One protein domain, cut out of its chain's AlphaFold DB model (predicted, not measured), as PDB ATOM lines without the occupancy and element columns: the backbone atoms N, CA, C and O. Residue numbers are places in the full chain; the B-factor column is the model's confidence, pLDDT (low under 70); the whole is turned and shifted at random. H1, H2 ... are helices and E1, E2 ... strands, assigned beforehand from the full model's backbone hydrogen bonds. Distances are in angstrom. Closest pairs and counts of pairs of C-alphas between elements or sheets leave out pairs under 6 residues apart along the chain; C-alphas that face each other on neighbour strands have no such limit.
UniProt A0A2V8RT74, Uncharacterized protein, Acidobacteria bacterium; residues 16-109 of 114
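Overview. This is residues 16 to 109 of the 114 residues of an uncharacterized protein of Acidobacteria bacterium (UniProt A0A2V8RT74). A strongly twisted sheet of six antiparallel strands curls round like part of a barrel, open between its edge strands E1 and E6. The short helix H1 caps one end of the curl, and the longer H2 packs on H1 there, while the loop of residues 54 to 59 lies at the other end. The printed part has 94 residues, with two named helices and six named strands in the order E1 E2 E3 E4 H1 E5 E6 H2; the sheet's order is E1 E4 E3 E2 E5 E6, and the class is mixed, helices and strands. The whole is compact, with a radius of gyration of the C-alphas of 13.7 A and spans of 38 by 27 by 22 A.

Along the chain. Find C-alpha 16 at (-23.473, -12.047, 19.556); from there E1, residues 16 to 24, runs 25.6 A. Next come E2, residues 32 to 39, 22.6 A long, and E3, residues 42 to 53, the longest strand at 31.2 A. E4, residues 60 to 69, starts at C-alpha 60 at (-13.197, -32.319, 7.434) and runs 29.1 A. H1, residues 70 to 77, follows at once. Then find E5, residues 82 to 86, and E6, residues 89 to 93. H2, residues 95 to 107, runs 18.3 A to C-alpha 107 at (-16.569, -0.903, 18.684).

Arrangement. Begin with E1, an edge strand antiparallel to E4 at 161 degrees; look for N 18 and O 66, 2.8 A apart. E1, E2, E3 and E4 form a Greek key, in which E2, E3 and E4 are a meander, each strand the antiparallel neighbour of the one before, and E1 is the antiparallel neighbour of E4. E3 has staggered pairing: residues 42 to 50 pair with E2, where N 44 and O 37 are 2.8 A apart, and residues 50 to 53 pair with E4, where N 52 and O 63 are 2.9 A apart. E2 is also antiparallel to E5, with N 38 and O 83 at 2.8 A. E5 and E6 form a hairpin, with N 84 and O 91 at 2.8 A. H1 is on the sheet, and its closest C-alphas to E1 are those of Val 16 and Ala 70, 5.6 A apart. H1 and H2 touch, closest at the C-alphas of Leu 77 and Arg 102, 6.3 A, at a shallow tilt of 30 degrees, opposite ways. H2 is only just not on the sheet, with 4 pairs of C-alphas within 10 A. In both helices every O i to N i+4 pair is within hydrogen-bond range.

Size, cuts and confidence. The two C-alphas farthest apart are those of Arg 58 and Gly 109, 41.0 A. The printed part has no cut and no long link. The mean pLDDT of the printed part is 91.5, and residue 56 alone is under 70.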
ATOM      1  N   VAL A  16     -24.710 -11.984  20.329       93.31
ATOM      2  CA  VAL A  16     -23.473 -12.047  19.556       93.31
ATOM      3  C   VAL A  16     -23.373 -13.436  18.945       93.31
ATOM      4  O   VAL A  16     -23.567 -14.439  19.628       93.31
ATOM      5  N   ASP A  17     -23.048 -13.494  17.658       94.44
ATOM      6  CA  ASP A  17     -22.770 -14.751  16.976       94.44
ATOM      7  C   ASP A  17     -21.277 -15.074  17.044       94.44
ATOM      8  O   ASP A  17     -20.442 -14.346  16.507       94.44
ATOM      9  N   LEU A  18     -20.945 -16.201  17.668       93.50
ATOM     10  CA  LEU A  18     -19.606 -16.776  17.650       93.50
ATOM     11  C   LEU A  18     -19.537 -17.852  16.571       93.50
ATOM     12  O   LEU A  18     -20.311 -18.813  16.575       93.50
ATOM     13  N   LEU A  19     -18.601 -17.674  15.640       93.56
ATOM     14  CA  LEU A  19     -18.355 -18.603  14.546       93.56
ATOM     15  C   LEU A  19     -17.090 -19.403  14.827       93.56
ATOM     16  O   LEU A  19     -16.008 -18.837  14.976       93.56
ATOM     17  N   PHE A  20     -17.228 -20.722  14.855       91.25
ATOM     18  CA  PHE A  20     -16.113 -21.641  15.029       91.25
ATOM     19  C   PHE A  20     -15.828 -22.319  13.699       91.25
ATOM     20  O   PHE A  20     -16.711 -22.967  13.140       91.25
ATOM     21  N   ASP A  21     -14.603 -22.168  13.204       91.38
ATOM     22  CA  ASP A  21     -14.109 -22.869  12.022       91.38
ATOM     23  C   ASP A  21     -13.051 -23.880  12.470       91.38
ATOM     24  O   ASP A  21     -12.089 -23.530  13.158       91.38
ATOM     25  N   SER A  22     -13.266 -25.153  12.147       87.81
ATOM     26  CA  SER A  22     -12.396 -26.243  12.565       87.81
ATOM     27  C   SER A  22     -12.045 -27.135  11.387       87.81
ATOM     28  O   SER A  22     -12.927 -27.658  10.711       87.81
ATOM     29  N   THR A  23     -10.749 -27.367  11.194       89.44
ATOM     30  CA  THR A  23     -10.226 -28.340  10.232       89.44
ATOM     31  C   THR A  23      -9.640 -29.527  10.986       89.44
ATOM     32  O   THR A  23      -8.713 -29.376  11.784       89.44
ATOM     33  N   ALA A  24     -10.156 -30.727  10.730       86.75
ATOM     34  CA  ALA A  24      -9.703 -31.958  11.371       86.75
ATOM     35  C   ALA A  24      -9.656 -33.138  10.386       86.75
ATOM     36  O   ALA A  24     -10.240 -33.108   9.307       86.75
ATOM     37  N   SER A  25      -8.958 -34.216  10.755       86.44
ATOM     38  CA  SER A  25      -8.903 -35.455   9.958       86.44
ATOM     39  C   SER A  25     -10.184 -36.294  10.035       86.44
ATOM     40  O   SER A  25     -10.384 -37.190   9.221       86.44
ATOM     41  N   ARG A  26     -11.046 -36.018  11.018       85.50
ATOM     42  CA  ARG A  26     -12.330 -36.684  11.244       85.50
ATOM     43  C   ARG A  26     -13.354 -35.683  11.764       85.50
ATOM     44  O   ARG A  26     -12.968 -34.691  12.378       85.50
ATOM     45  N   LEU A  27     -14.631 -35.993  11.554       85.06
ATOM     46  CA  LEU A  27     -15.761 -35.250  12.110       85.06
ATOM     47  C   LEU A  27     -15.683 -35.252  13.646       85.06
ATOM     48  O   LEU A  27     -15.506 -36.317  14.243       85.06
ATOM     49  N   ARG A  28     -15.807 -34.079  14.270       86.12
ATOM     50  CA  ARG A  28     -15.760 -33.903  15.728       86.12
ATOM     51  C   ARG A  28     -17.109 -33.547  16.331       86.12
ATOM     52  O   ARG A  28     -17.401 -33.996  17.432       86.12
ATOM     53  N   TYR A  29     -17.920 -32.747  15.639       88.19
ATOM     54  CA  TYR A  29     -19.063 -32.075  16.267       88.19
ATOM     55  C   TYR A  29     -20.423 -32.544  15.742       88.19
ATOM     56  O   TYR A  29     -21.463 -32.132  16.250       88.19
ATOM     57  N   GLY A  30     -20.453 -33.409  14.724       85.38
ATOM     58  CA  GLY A  30     -21.713 -33.897  14.166       85.38
ATOM     59  C   GLY A  30     -22.552 -32.753  13.583       85.38
ATOM     60  O   GLY A  30     -22.116 -32.076  12.652       85.38
ATOM     61  N   ASN A  31     -23.760 -32.554  14.125       89.69
ATOM     62  CA  ASN A  31     -24.664 -31.451  13.759       89.69
ATOM     63  C   ASN A  31     -24.657 -30.294  14.772       89.69
ATOM     64  O   ASN A  31     -25.098 -29.192  14.442       89.69
ATOM     65  N   SER A  32     -24.188 -30.535  15.997       93.94
ATOM     66  CA  SER A  32     -24.203 -29.555  17.079       93.94
ATOM     67  C   SER A  32     -23.258 -29.954  18.205       93.94
ATOM     68  O   SER A  32     -23.114 -31.142  18.489       93.94
ATOM     69  N   ALA A  33     -22.711 -28.971  18.912       95.31
ATOM     70  CA  ALA A  33     -21.888 -29.181  20.098       95.31
ATOM     71  C   ALA A  33     -22.319 -28.249  21.235       95.31
ATOM     72  O   ALA A  33     -22.649 -27.087  21.000       95.31
ATOM     73  N   GLU A  34     -22.302 -28.745  22.472       96.56
ATOM     74  CA  GLU A  34     -22.436 -27.882  23.649       96.56
ATOM     75  C   GLU A  34     -21.200 -26.993  23.785       96.56
ATOM     76  O   GLU A  34     -20.073 -27.467  23.624       96.56
ATOM     77  N   VAL A  35     -21.419 -25.719  24.099       96.81
ATOM     78  CA  VAL A  35     -20.364 -24.744  24.348       96.81
ATOM     79  C   VAL A  35     -20.442 -24.254  25.780       96.81
ATOM     80  O   VAL A  35     -21.503 -23.865  26.275       96.81
ATOM     81  N   ARG A  36     -19.292 -24.263  26.444       96.88
ATOM     82  CA  ARG A  36     -19.121 -23.850  27.835       96.88
ATOM     83  C   ARG A  36     -17.887 -22.973  27.922       96.88
ATOM     84  O   ARG A  36     -16.906 -23.229  27.227       96.88
ATOM     85  N   PHE A  37     -17.920 -21.991  28.805       96.75
ATOM     86  CA  PHE A  37     -16.773 -21.149  29.114       96.75
ATOM     87  C   PHE A  37     -16.333 -21.411  30.551       96.75
ATOM     88  O   PHE A  37     -17.164 -21.624  31.435       96.75
ATOM     89  N   ILE A  38     -15.030 -21.395  30.789       96.75
ATOM     90  CA  ILE A  38     -14.442 -21.394  32.123       96.75
ATOM     91  C   ILE A  38     -13.706 -20.068  32.244       96.75
ATOM     92  O   ILE A  38     -12.757 -19.816  31.511       96.75
ATOM     93  N   VAL A  39     -14.193 -19.208  33.126       96.75
ATOM     94  CA  VAL A  39     -13.756 -17.821  33.275       96.75
ATOM     95  C   VAL A  39     -13.231 -17.665  34.690       96.75
ATOM     96  O   VAL A  39     -14.000 -17.772  35.644       96.75
ATOM     97  N   ASP A  40     -11.920 -17.502  34.834       95.75
ATOM     98  CA  ASP A  40     -11.227 -17.447  36.128       95.75
ATOM     99  C   ASP A  40     -11.598 -18.636  37.048       95.75
ATOM    100  O   ASP A  40     -11.824 -18.494  38.249       95.75
ATOM    101  N   GLY A  41     -11.733 -19.830  36.458       93.75
ATOM    102  CA  GLY A  41     -12.135 -21.063  37.148       93.75
ATOM    103  C   GLY A  41     -13.646 -21.228  37.380       93.75
ATOM    104  O   GLY A  41     -14.083 -22.292  37.823       93.75
ATOM    105  N   LYS A  42     -14.473 -20.227  37.053       95.56
ATOM    106  CA  LYS A  42     -15.939 -20.314  37.114       95.56
ATOM    107  C   LYS A  42     -16.499 -20.809  35.787       95.56
ATOM    108  O   LYS A  42     -16.254 -20.228  34.736       95.56
ATOM    109  N   ARG A  43     -17.340 -21.840  35.838       95.12
ATOM    110  CA  ARG A  43     -18.052 -22.333  34.658       95.12
ATOM    111  C   ARG A  43     -19.260 -21.455  34.317       95.12
ATOM    112  O   ARG A  43     -20.089 -21.166  35.180       95.12
ATOM    113  N   ILE A  44     -19.369 -21.081  33.047       94.44
ATOM    114  CA  ILE A  44     -20.480 -20.340  32.450       94.44
ATOM    115  C   ILE A  44     -21.003 -21.157  31.267       94.44
ATOM    116  O   ILE A  44     -20.252 -21.527  30.365       94.44
ATOM    117  N   GLU A  45     -22.300 -21.449  31.264       94.12
ATOM    118  CA  GLU A  45     -22.939 -22.147  30.147       94.12
ATOM    119  C   GLU A  45     -23.076 -21.198  28.948       94.12
ATOM    120  O   GLU A  45     -23.642 -20.110  29.070       94.12
ATOM    121  N   GLY A  46     -22.529 -21.606  27.801       89.25
ATOM    122  CA  GLY A  46     -22.543 -20.828  26.562       89.25
ATOM    123  C   GLY A  46     -23.752 -21.125  25.679       89.25
ATOM    124  O   GLY A  46     -24.272 -20.219  25.036       89.25
ATOM    125  N   GLY A  47     -24.212 -22.379  25.671       95.06
ATOM    126  CA  GLY A  47     -25.358 -22.847  24.889       95.06
ATOM    127  C   GLY A  47     -24.984 -23.968  23.923       95.06
ATOM    128  O   GLY A  47     -24.031 -24.711  24.151       95.06
ATOM    129  N   THR A  48     -25.731 -24.100  22.830       96.94
ATOM    130  CA  THR A  48     -25.472 -25.104  21.790       96.94
ATOM    131  C   THR A  48     -25.039 -24.412  20.505       96.94
ATOM    132  O   THR A  48     -25.774 -23.588  19.964       96.94
ATOM    133  N   ALA A  49     -23.856 -24.760  20.000       96.81
ATOM    134  CA  ALA A  49     -23.403 -24.342  18.685       96.81
ATOM    135  C   ALA A  49     -23.927 -25.309  17.619       96.81
ATOM    136  O   ALA A  49     -23.745 -26.522  17.739       96.81
ATOM    137  N   TYR A  50     -24.545 -24.782  16.567       95.81
ATOM    138  CA  TYR A  50     -25.127 -25.570  15.481       95.81
ATOM    139  C   TYR A  50     -24.279 -25.485  14.220       95.81
ATOM    140  O   TYR A  50     -23.716 -24.436  13.899       95.81
ATOM    141  N   LYS A  51     -24.212 -26.588  13.475       92.38
ATOM    142  CA  LYS A  51     -23.505 -26.632  12.199       92.38
ATOM    143  C   LYS A  51     -24.174 -25.720  11.177       92.38
ATOM    144  O   LYS A  51     -25.347 -25.883  10.860       92.38
ATOM    145  N   MET A  52     -23.397 -24.792  10.631       92.75
ATOM    146  CA  MET A  52     -23.818 -23.935   9.519       92.75
ATOM    147  C   MET A  52     -23.351 -24.452   8.162       92.75
ATOM    148  O   MET A  52     -23.877 -24.055   7.128       92.75
ATOM    149  N   GLY A  53     -22.337 -25.312   8.150       82.75
ATOM    150  CA  GLY A  53     -21.758 -25.829   6.924       82.75
ATOM    151  C   GLY A  53     -20.499 -26.631   7.194       82.75
ATOM    152  O   GLY A  53     -20.079 -26.819   8.340       82.75
ATOM    153  N   GLY A  54     -19.912 -27.135   6.121       75.56
ATOM    154  CA  GLY A  54     -18.703 -27.931   6.197       75.56
ATOM    155  C   GLY A  54     -18.612 -28.928   5.061       75.56
ATOM    156  O   GLY A  54     -19.619 -29.510   4.661       75.56
ATOM    157  N   GLU A  55     -17.401 -29.129   4.566       73.56
ATOM    158  CA  GLU A  55     -17.112 -30.074   3.496       73.56
ATOM    159  C   GLU A  55     -16.267 -31.218   4.049       73.56
ATOM    160  O   GLU A  55     -15.325 -31.008   4.818       73.56
ATOM    161  N   ALA A  56     -16.615 -32.439   3.651       66.81
ATOM    162  CA  ALA A  56     -15.816 -33.623   3.912       66.81
ATOM    163  C   ALA A  56     -15.040 -33.967   2.636       66.81
ATOM    164  O   ALA A  56     -15.568 -34.612   1.731       66.81
ATOM    165  N   MET A  57     -13.793 -33.502   2.557       72.44
ATOM    166  CA  MET A  57     -12.835 -33.931   1.535       72.44
ATOM    167  C   MET A  57     -11.731 -34.769   2.204       72.44
ATOM    168  O   MET A  57     -12.016 -35.581   3.080       72.44
ATOM    169  N   ARG A  58     -10.454 -34.594   1.833       78.50
ATOM    170  CA  ARG A  58      -9.316 -35.220   2.543       78.50
ATOM    171  C   ARG A  58      -9.183 -34.759   4.001       78.50
ATOM    172  O   ARG A  58      -8.578 -35.455   4.806       78.50
ATOM    173  N   GLN A  59      -9.724 -33.586   4.310       83.50
ATOM    174  CA  GLN A  59      -9.907 -33.055   5.654       83.50
ATOM    175  C   GLN A  59     -11.380 -32.680   5.816       83.50
ATOM    176  O   GLN A  59     -12.067 -32.381   4.835       83.50
ATOM    177  N   VAL A  60     -11.852 -32.727   7.054       85.06
ATOM    178  CA  VAL A  60     -13.197 -32.319   7.434       85.06
ATOM    179  C   VAL A  60     -13.117 -30.887   7.939       85.06
ATOM    180  O   VAL A  60     -12.444 -30.622   8.936       85.06
ATOM    181  N   ASN A  61     -13.795 -29.983   7.238       88.62
ATOM    182  CA  ASN A  61     -14.004 -28.614   7.690       88.62
ATOM    183  C   ASN A  61     -15.390 -28.526   8.327       88.62
ATOM    184  O   ASN A  61     -16.385 -28.822   7.667       88.62
ATOM    185  N   GLU A  62     -15.473 -28.129   9.590       90.50
ATOM    186  CA  GLU A  62     -16.723 -27.958  10.328       90.50
ATOM    187  C   GLU A  62     -16.872 -26.496  10.733       90.50
ATOM    188  O   GLU A  62     -16.010 -25.948  11.420       90.50
ATOM    189  N   LYS A  63     -17.984 -25.876  10.318       93.50
ATOM    190  CA  LYS A  63     -18.349 -24.524  10.740       93.50
ATOM    191  C   LYS A  63     -19.542 -24.582  11.674       93.50
ATOM    192  O   LYS A  63     -20.616 -25.039  11.274       93.50
ATOM    193  N   LEU A  64     -19.360 -24.096  12.893       94.56
ATOM    194  CA  LEU A  64     -20.403 -24.013  13.907       94.56
ATOM    195  C   LEU A  64     -20.728 -22.549  14.208       94.56
ATOM    196  O   LEU A  64     -19.846 -21.693  14.165       94.56
ATOM    197  N   ARG A  65     -21.983 -22.277  14.556       96.44
ATOM    198  CA  ARG A  65     -22.441 -20.981  15.061       96.44
ATOM    199  C   ARG A  65     -23.089 -21.151  16.418       96.44
ATOM    200  O   ARG A  65     -24.003 -21.961  16.561       96.44
ATOM    201  N   LEU A  66     -22.652 -20.343  17.371       96.50
ATOM    202  CA  LEU A  66     -23.314 -20.137  18.651       96.50
ATOM    203  C   LEU A  66     -23.860 -18.712  18.696       96.50
ATOM    204  O   LEU A  66     -23.082 -17.770  18.607       96.50
ATOM    205  N   ALA A  67     -25.169 -18.568  18.882       95.69
ATOM    206  CA  ALA A  67     -25.749 -17.302  19.312       95.69
ATOM    207  C   ALA A  67     -25.686 -17.255  20.843       95.69
ATOM    208  O   ALA A  67     -26.237 -18.135  21.508       95.69
ATOM    209  N   ILE A  68     -24.983 -16.271  21.400       94.50
ATOM    210  CA  ILE A  68     -24.854 -16.071  22.847       94.50
ATOM    211  C   ILE A  68     -25.430 -14.699  23.229       94.50
ATOM    212  O   ILE A  68     -25.177 -13.720  22.522       94.50
ATOM    213  N   PRO A  69     -26.182 -14.575  24.340       93.44
ATOM    214  CA  PRO A  69     -26.628 -13.274  24.824       93.44
ATOM    215  C   PRO A  69     -25.451 -12.318  25.025       93.44
ATOM    216  O   PRO A  69     -24.423 -12.704  25.586       93.44
ATOM    217  N   ALA A  70     -25.609 -11.058  24.619       92.00
ATOM    218  CA  ALA A  70     -24.550 -10.055  24.721       92.00
ATOM    219  C   ALA A  70     -24.048  -9.885  26.165       92.00
ATOM    220  O   ALA A  70     -22.846  -9.781  26.386       92.00
ATOM    221  N   SER A  71     -24.940  -9.954  27.160       91.38
ATOM    222  CA  SER A  71     -24.575  -9.909  28.582       91.38
ATOM    223  C   SER A  71     -23.677 -11.076  29.005       91.38
ATOM    224  O   SER A  71     -22.696 -10.883  29.717       91.38
ATOM    225  N   ARG A  72     -23.958 -12.289  28.517       92.88
ATOM    226  CA  ARG A  72     -23.119 -13.472  28.764       92.88
ATOM    227  C   ARG A  72     -21.776 -13.367  28.061       92.88
ATOM    228  O   ARG A  72     -20.759 -13.719  28.646       92.88
ATOM    229  N   PHE A  73     -21.762 -12.857  26.833       94.00
ATOM    230  CA  PHE A  73     -20.520 -12.593  26.119       94.00
ATOM    231  C   PHE A  73     -19.643 -11.588  26.881       94.00
ATOM    232  O   PHE A  73     -18.458 -11.840  27.074       94.00
ATOM    233  N   LEU A  74     -20.226 -10.503  27.397       93.19
ATOM    234  CA  LEU A  74     -19.514  -9.531  28.232       93.19
ATOM    235  C   LEU A  74     -19.017 -10.138  29.555       93.19
ATOM    236  O   LEU A  74     -17.889  -9.845  29.950       93.19
ATOM    237  N   GLU A  75     -19.791 -11.024  30.199       94.00
ATOM    238  CA  GLU A  75     -19.343 -11.782  31.385       94.00
ATOM    239  C   GLU A  75     -18.070 -12.586  31.070       94.00
ATOM    240  O   GLU A  75     -17.113 -12.556  31.842       94.00
ATOM    241  N   VAL A  76     -18.019 -13.244  29.904       94.06
ATOM    242  CA  VAL A  76     -16.839 -13.996  29.447       94.06
ATOM    243  C   VAL A  76     -15.640 -13.078  29.206       94.06
ATOM    244  O   VAL A  76     -14.533 -13.383  29.647       94.06
ATOM    245  N   LEU A  77     -15.842 -11.932  28.552       94.12
ATOM    246  CA  LEU A  77     -14.757 -10.988  28.259       94.12
ATOM    247  C   LEU A  77     -14.186 -10.287  29.499       94.12
ATOM    248  O   LEU A  77     -13.054  -9.791  29.448       94.12
ATOM    249  N   GLY A  78     -14.946 -10.247  30.596       92.00
ATOM    250  CA  GLY A  78     -14.512  -9.697  31.877       92.00
ATOM    251  C   GLY A  78     -13.459 -10.540  32.603       92.00
ATOM    252  O   GLY A  78     -12.769 -10.009  33.475       92.00
ATOM    253  N   GLY A  79     -13.304 -11.817  32.242       92.88
ATOM    254  CA  GLY A  79     -12.332 -12.708  32.872       92.88
ATOM    255  C   GLY A  79     -10.889 -12.439  32.470       92.88
ATOM    256  O   GLY A  79     -10.616 -11.906  31.391       92.88
ATOM    257  N   ARG A  80      -9.951 -12.837  33.332       93.62
ATOM    258  CA  ARG A  80      -8.515 -12.799  33.021       93.62
ATOM    259  C   ARG A  80      -8.106 -14.041  32.253       93.62
ATOM    260  O   ARG A  80      -7.506 -13.902  31.193       93.62
ATOM    261  N   ASP A  81      -8.471 -15.209  32.758       93.94
ATOM    262  CA  ASP A  81      -8.180 -16.502  32.156       93.94
ATOM    263  C   ASP A  81      -9.480 -17.117  31.647       93.94
ATOM    264  O   ASP A  81     -10.409 -17.378  32.414       93.94
ATOM    265  N   VAL A  82      -9.560 -17.308  30.330       96.31
ATOM    266  CA  VAL A  82     -10.764 -17.812  29.674       96.31
ATOM    267  C   VAL A  82     -10.434 -19.042  28.850       96.31
ATOM    268  O   VAL A  82      -9.650 -19.000  27.899       96.31
ATOM    269  N   GLU A  83     -11.108 -20.127  29.185       96.88
ATOM    270  CA  GLU A  83     -11.133 -21.348  28.400       96.88
ATOM    271  C   GLU A  83     -12.533 -21.563  27.840       96.88
ATOM    272  O   GLU A  83     -13.544 -21.160  28.418       96.88
ATOM    273  N   MET A  84     -12.589 -22.214  26.692       95.88
ATOM    274  CA  MET A  84     -13.813 -22.551  26.000       95.88
ATOM    275  C   MET A  84     -13.783 -24.032  25.653       95.88
ATOM    276  O   MET A  84     -12.850 -24.517  25.018       95.88
ATOM    277  N   GLN A  85     -14.832 -24.743  26.039       96.00
ATOM    278  CA  GLN A  85     -15.055 -26.131  25.673       96.00
ATOM    279  C   GLN A  85     -16.174 -26.184  24.631       96.00
ATOM    280  O   GLN A  85     -17.263 -25.667  24.874       96.00
ATOM    281  N   ILE A  86     -15.904 -26.804  23.484       94.88
ATOM    282  CA  ILE A  86     -16.851 -27.043  22.389       94.88
ATOM    283  C   ILE A  86     -16.934 -28.555  22.188       94.88
ATOM    284  O   ILE A  86     -16.040 -29.158  21.592       94.88
ATOM    285  N   GLY A  87     -17.988 -29.187  22.701       92.12
ATOM    286  CA  GLY A  87     -18.064 -30.646  22.769       92.12
ATOM    287  C   GLY A  87     -16.850 -31.217  23.512       92.12
ATOM    288  O   GLY A  87     -16.650 -30.923  24.686       92.12
ATOM    289  N   GLU A  88     -16.031 -32.007  22.818       89.75
ATOM    290  CA  GLU A  88     -14.797 -32.601  23.362       89.75
ATOM    291  C   GLU A  88     -13.541 -31.736  23.144       89.75
ATOM    292  O   GLU A  88     -12.455 -32.098  23.595       89.75
ATOM    293  N   THR A  89     -13.645 -30.622  22.414       92.75
ATOM    294  CA  THR A  89     -12.498 -29.754  22.117       92.75
ATOM    295  C   THR A  89     -12.376 -28.658  23.167       92.75
ATOM    296  O   THR A  89     -13.330 -27.920  23.404       92.75
ATOM    297  N   GLU A  90     -11.181 -28.490  23.726       94.12
ATOM    298  CA  GLU A  90     -10.844 -27.393  24.636       94.12
ATOM    299  C   GLU A  90      -9.958 -26.364  23.929       94.12
ATOM    300  O   GLU A  90      -9.031 -26.709  23.190       94.12
ATOM    301  N   VAL A  91     -10.272 -25.088  24.135       92.38
ATOM    302  CA  VAL A  91      -9.585 -23.942  23.543       92.38
ATOM    303  C   VAL A  91      -9.320 -22.920  24.637       92.38
ATOM    304  O   VAL A  91     -10.247 -22.344  25.197       92.38
ATOM    305  N   THR A  92      -8.051 -22.647  24.913       94.38
ATOM    306  CA  THR A  92      -7.659 -21.524  25.769       94.38
ATOM    307  C   THR A  92      -7.584 -20.256  24.927       94.38
ATOM    308  O   THR A  92      -6.858 -20.217  23.928       94.38
ATOM    309  N   LEU A  93      -8.309 -19.209  25.324       92.31
ATOM    310  CA  LEU A  93      -8.204 -17.899  24.686       92.31
ATOM    311  C   LEU A  93      -6.969 -17.185  25.225       92.31
ATOM    312  O   LEU A  93      -6.818 -16.987  26.431       92.31
ATOM    313  N   ARG A  94      -6.062 -16.789  24.330       94.50
ATOM    314  CA  ARG A  94      -4.872 -16.035  24.736       94.50
ATOM    315  C   ARG A  94      -5.279 -14.617  25.116       94.50
ATOM    316  O   ARG A  94      -6.271 -14.093  24.618       94.50
ATOM    317  N   GLN A  95      -4.449 -13.954  25.918       92.88
ATOM    318  CA  GLN A  95      -4.672 -12.551  26.294       92.88
ATOM    319  C   GLN A  95      -4.851 -11.630  25.077       92.88
ATOM    320  O   GLN A  95      -5.686 -10.732  25.102       92.88
ATOM    321  N   GLU A  96      -4.115 -11.877  23.991       94.75
ATOM    322  CA  GLU A  96      -4.260 -11.127  22.737       94.75
ATOM    323  C   GLU A  96      -5.632 -11.345  22.077       94.75
ATOM    324  O   GLU A  96      -6.253 -10.387  21.617       94.75
ATOM    325  N   ASP A  97      -6.133 -12.582  22.065       92.44
ATOM    326  CA  ASP A  97      -7.449 -12.910  21.507       92.44
ATOM    327  C   ASP A  97      -8.564 -12.283  22.353       92.44
ATOM    328  O   ASP A  97      -9.481 -11.663  21.817       92.44
ATOM    329  N   LEU A  98      -8.442 -12.359  23.683       93.94
ATOM    330  CA  LEU A  98      -9.357 -11.697  24.613       93.94
ATOM    331  C   LEU A  98      -9.364 -10.182  24.421       93.94
ATOM    332  O   LEU A  98     -10.435  -9.576  24.413       93.94
ATOM    333  N   GLN A  99      -8.198  -9.567  24.218       94.38
ATOM    334  CA  GLN A  99      -8.127  -8.134  23.958       94.38
ATOM    335  C   GLN A  99      -8.837  -7.763  22.652       94.38
ATOM    336  O   GLN A  99      -9.660  -6.853  22.655       94.38
ATOM    337  N   ARG A 100      -8.625  -8.519  21.568       94.12
ATOM    338  CA  ARG A 100      -9.335  -8.301  20.294       94.12
ATOM    339  C   ARG A 100     -10.851  -8.408  20.439       94.12
ATOM    340  O   ARG A 100     -11.580  -7.628  19.832       94.12
ATOM    341  N   LEU A 101     -11.335  -9.351  21.246       93.12
ATOM    342  CA  LEU A 101     -12.769  -9.507  21.501       93.12
ATOM    343  C   LEU A 101     -13.343  -8.351  22.335       93.12
ATOM    344  O   LEU A 101     -14.463  -7.911  22.072       93.12
ATOM    345  N   ARG A 102     -12.582  -7.820  23.301       94.19
ATOM    346  CA  ARG A 102     -12.955  -6.618  24.073       94.19
ATOM    347  C   ARG A 102     -12.999  -5.368  23.197       94.19
ATOM    348  O   ARG A 102     -13.939  -4.577  23.300       94.19
ATOM    349  N   ASP A 103     -12.024  -5.215  22.309       92.75
ATOM    350  CA  ASP A 103     -11.983  -4.113  21.348       92.75
ATOM    351  C   ASP A 103     -13.183  -4.200  20.395       92.75
ATOM    352  O   ASP A 103     -13.896  -3.215  20.201       92.75
ATOM    353  N   PHE A 104     -13.482  -5.402  19.888       90.75
ATOM    354  CA  PHE A 104     -14.690  -5.662  19.106       90.75
ATOM    355  C   PHE A 104     -15.959  -5.272  19.872       90.75
ATOM    356  O   PHE A 104     -16.781  -4.535  19.331       90.75
ATOM    357  N   ALA A 105     -16.116  -5.715  21.124       91.31
ATOM    358  CA  ALA A 105     -17.290  -5.398  21.934       91.31
ATOM    359  C   ALA A 105     -17.478  -3.883  22.109       91.31
ATOM    360  O   ALA A 105     -18.589  -3.370  21.968       91.31
ATOM    361  N   THR A 106     -16.374  -3.164  22.325       89.25
ATOM    362  CA  THR A 106     -16.354  -1.702  22.444       89.25
ATOM    363  C   THR A 106     -16.791  -1.033  21.139       89.25
ATOM    364  O   THR A 106     -17.677  -0.179  21.150       89.25
ATOM    365  N   CYS A 107     -16.220  -1.443  20.001       87.56
ATOM    366  CA  CYS A 107     -16.569  -0.903  18.684       87.56
ATOM    367  C   CYS A 107     -18.006  -1.236  18.260       87.56
ATOM    368  O   CYS A 107     -18.665  -0.411  17.632       87.56
ATOM    369  N   ALA A 108     -18.499  -2.422  18.615       85.12
ATOM    370  CA  ALA A 108     -19.863  -2.861  18.341       85.12
ATOM    371  C   ALA A 108     -20.908  -2.197  19.258       85.12
ATOM    372  O   ALA A 108     -22.104  -2.439  19.103       85.12
ATOM    373  N   GLY A 109     -20.476  -1.372  20.220       84.25
ATOM    374  CA  GLY A 109     -21.366  -0.714  21.172       84.25
ATOM    375  C   GLY A 109     -22.035  -1.688  22.142       84.25
ATOM    376  O   GLY A 109     -23.090  -1.363  22.688       84.25
TER     377      GLY A 109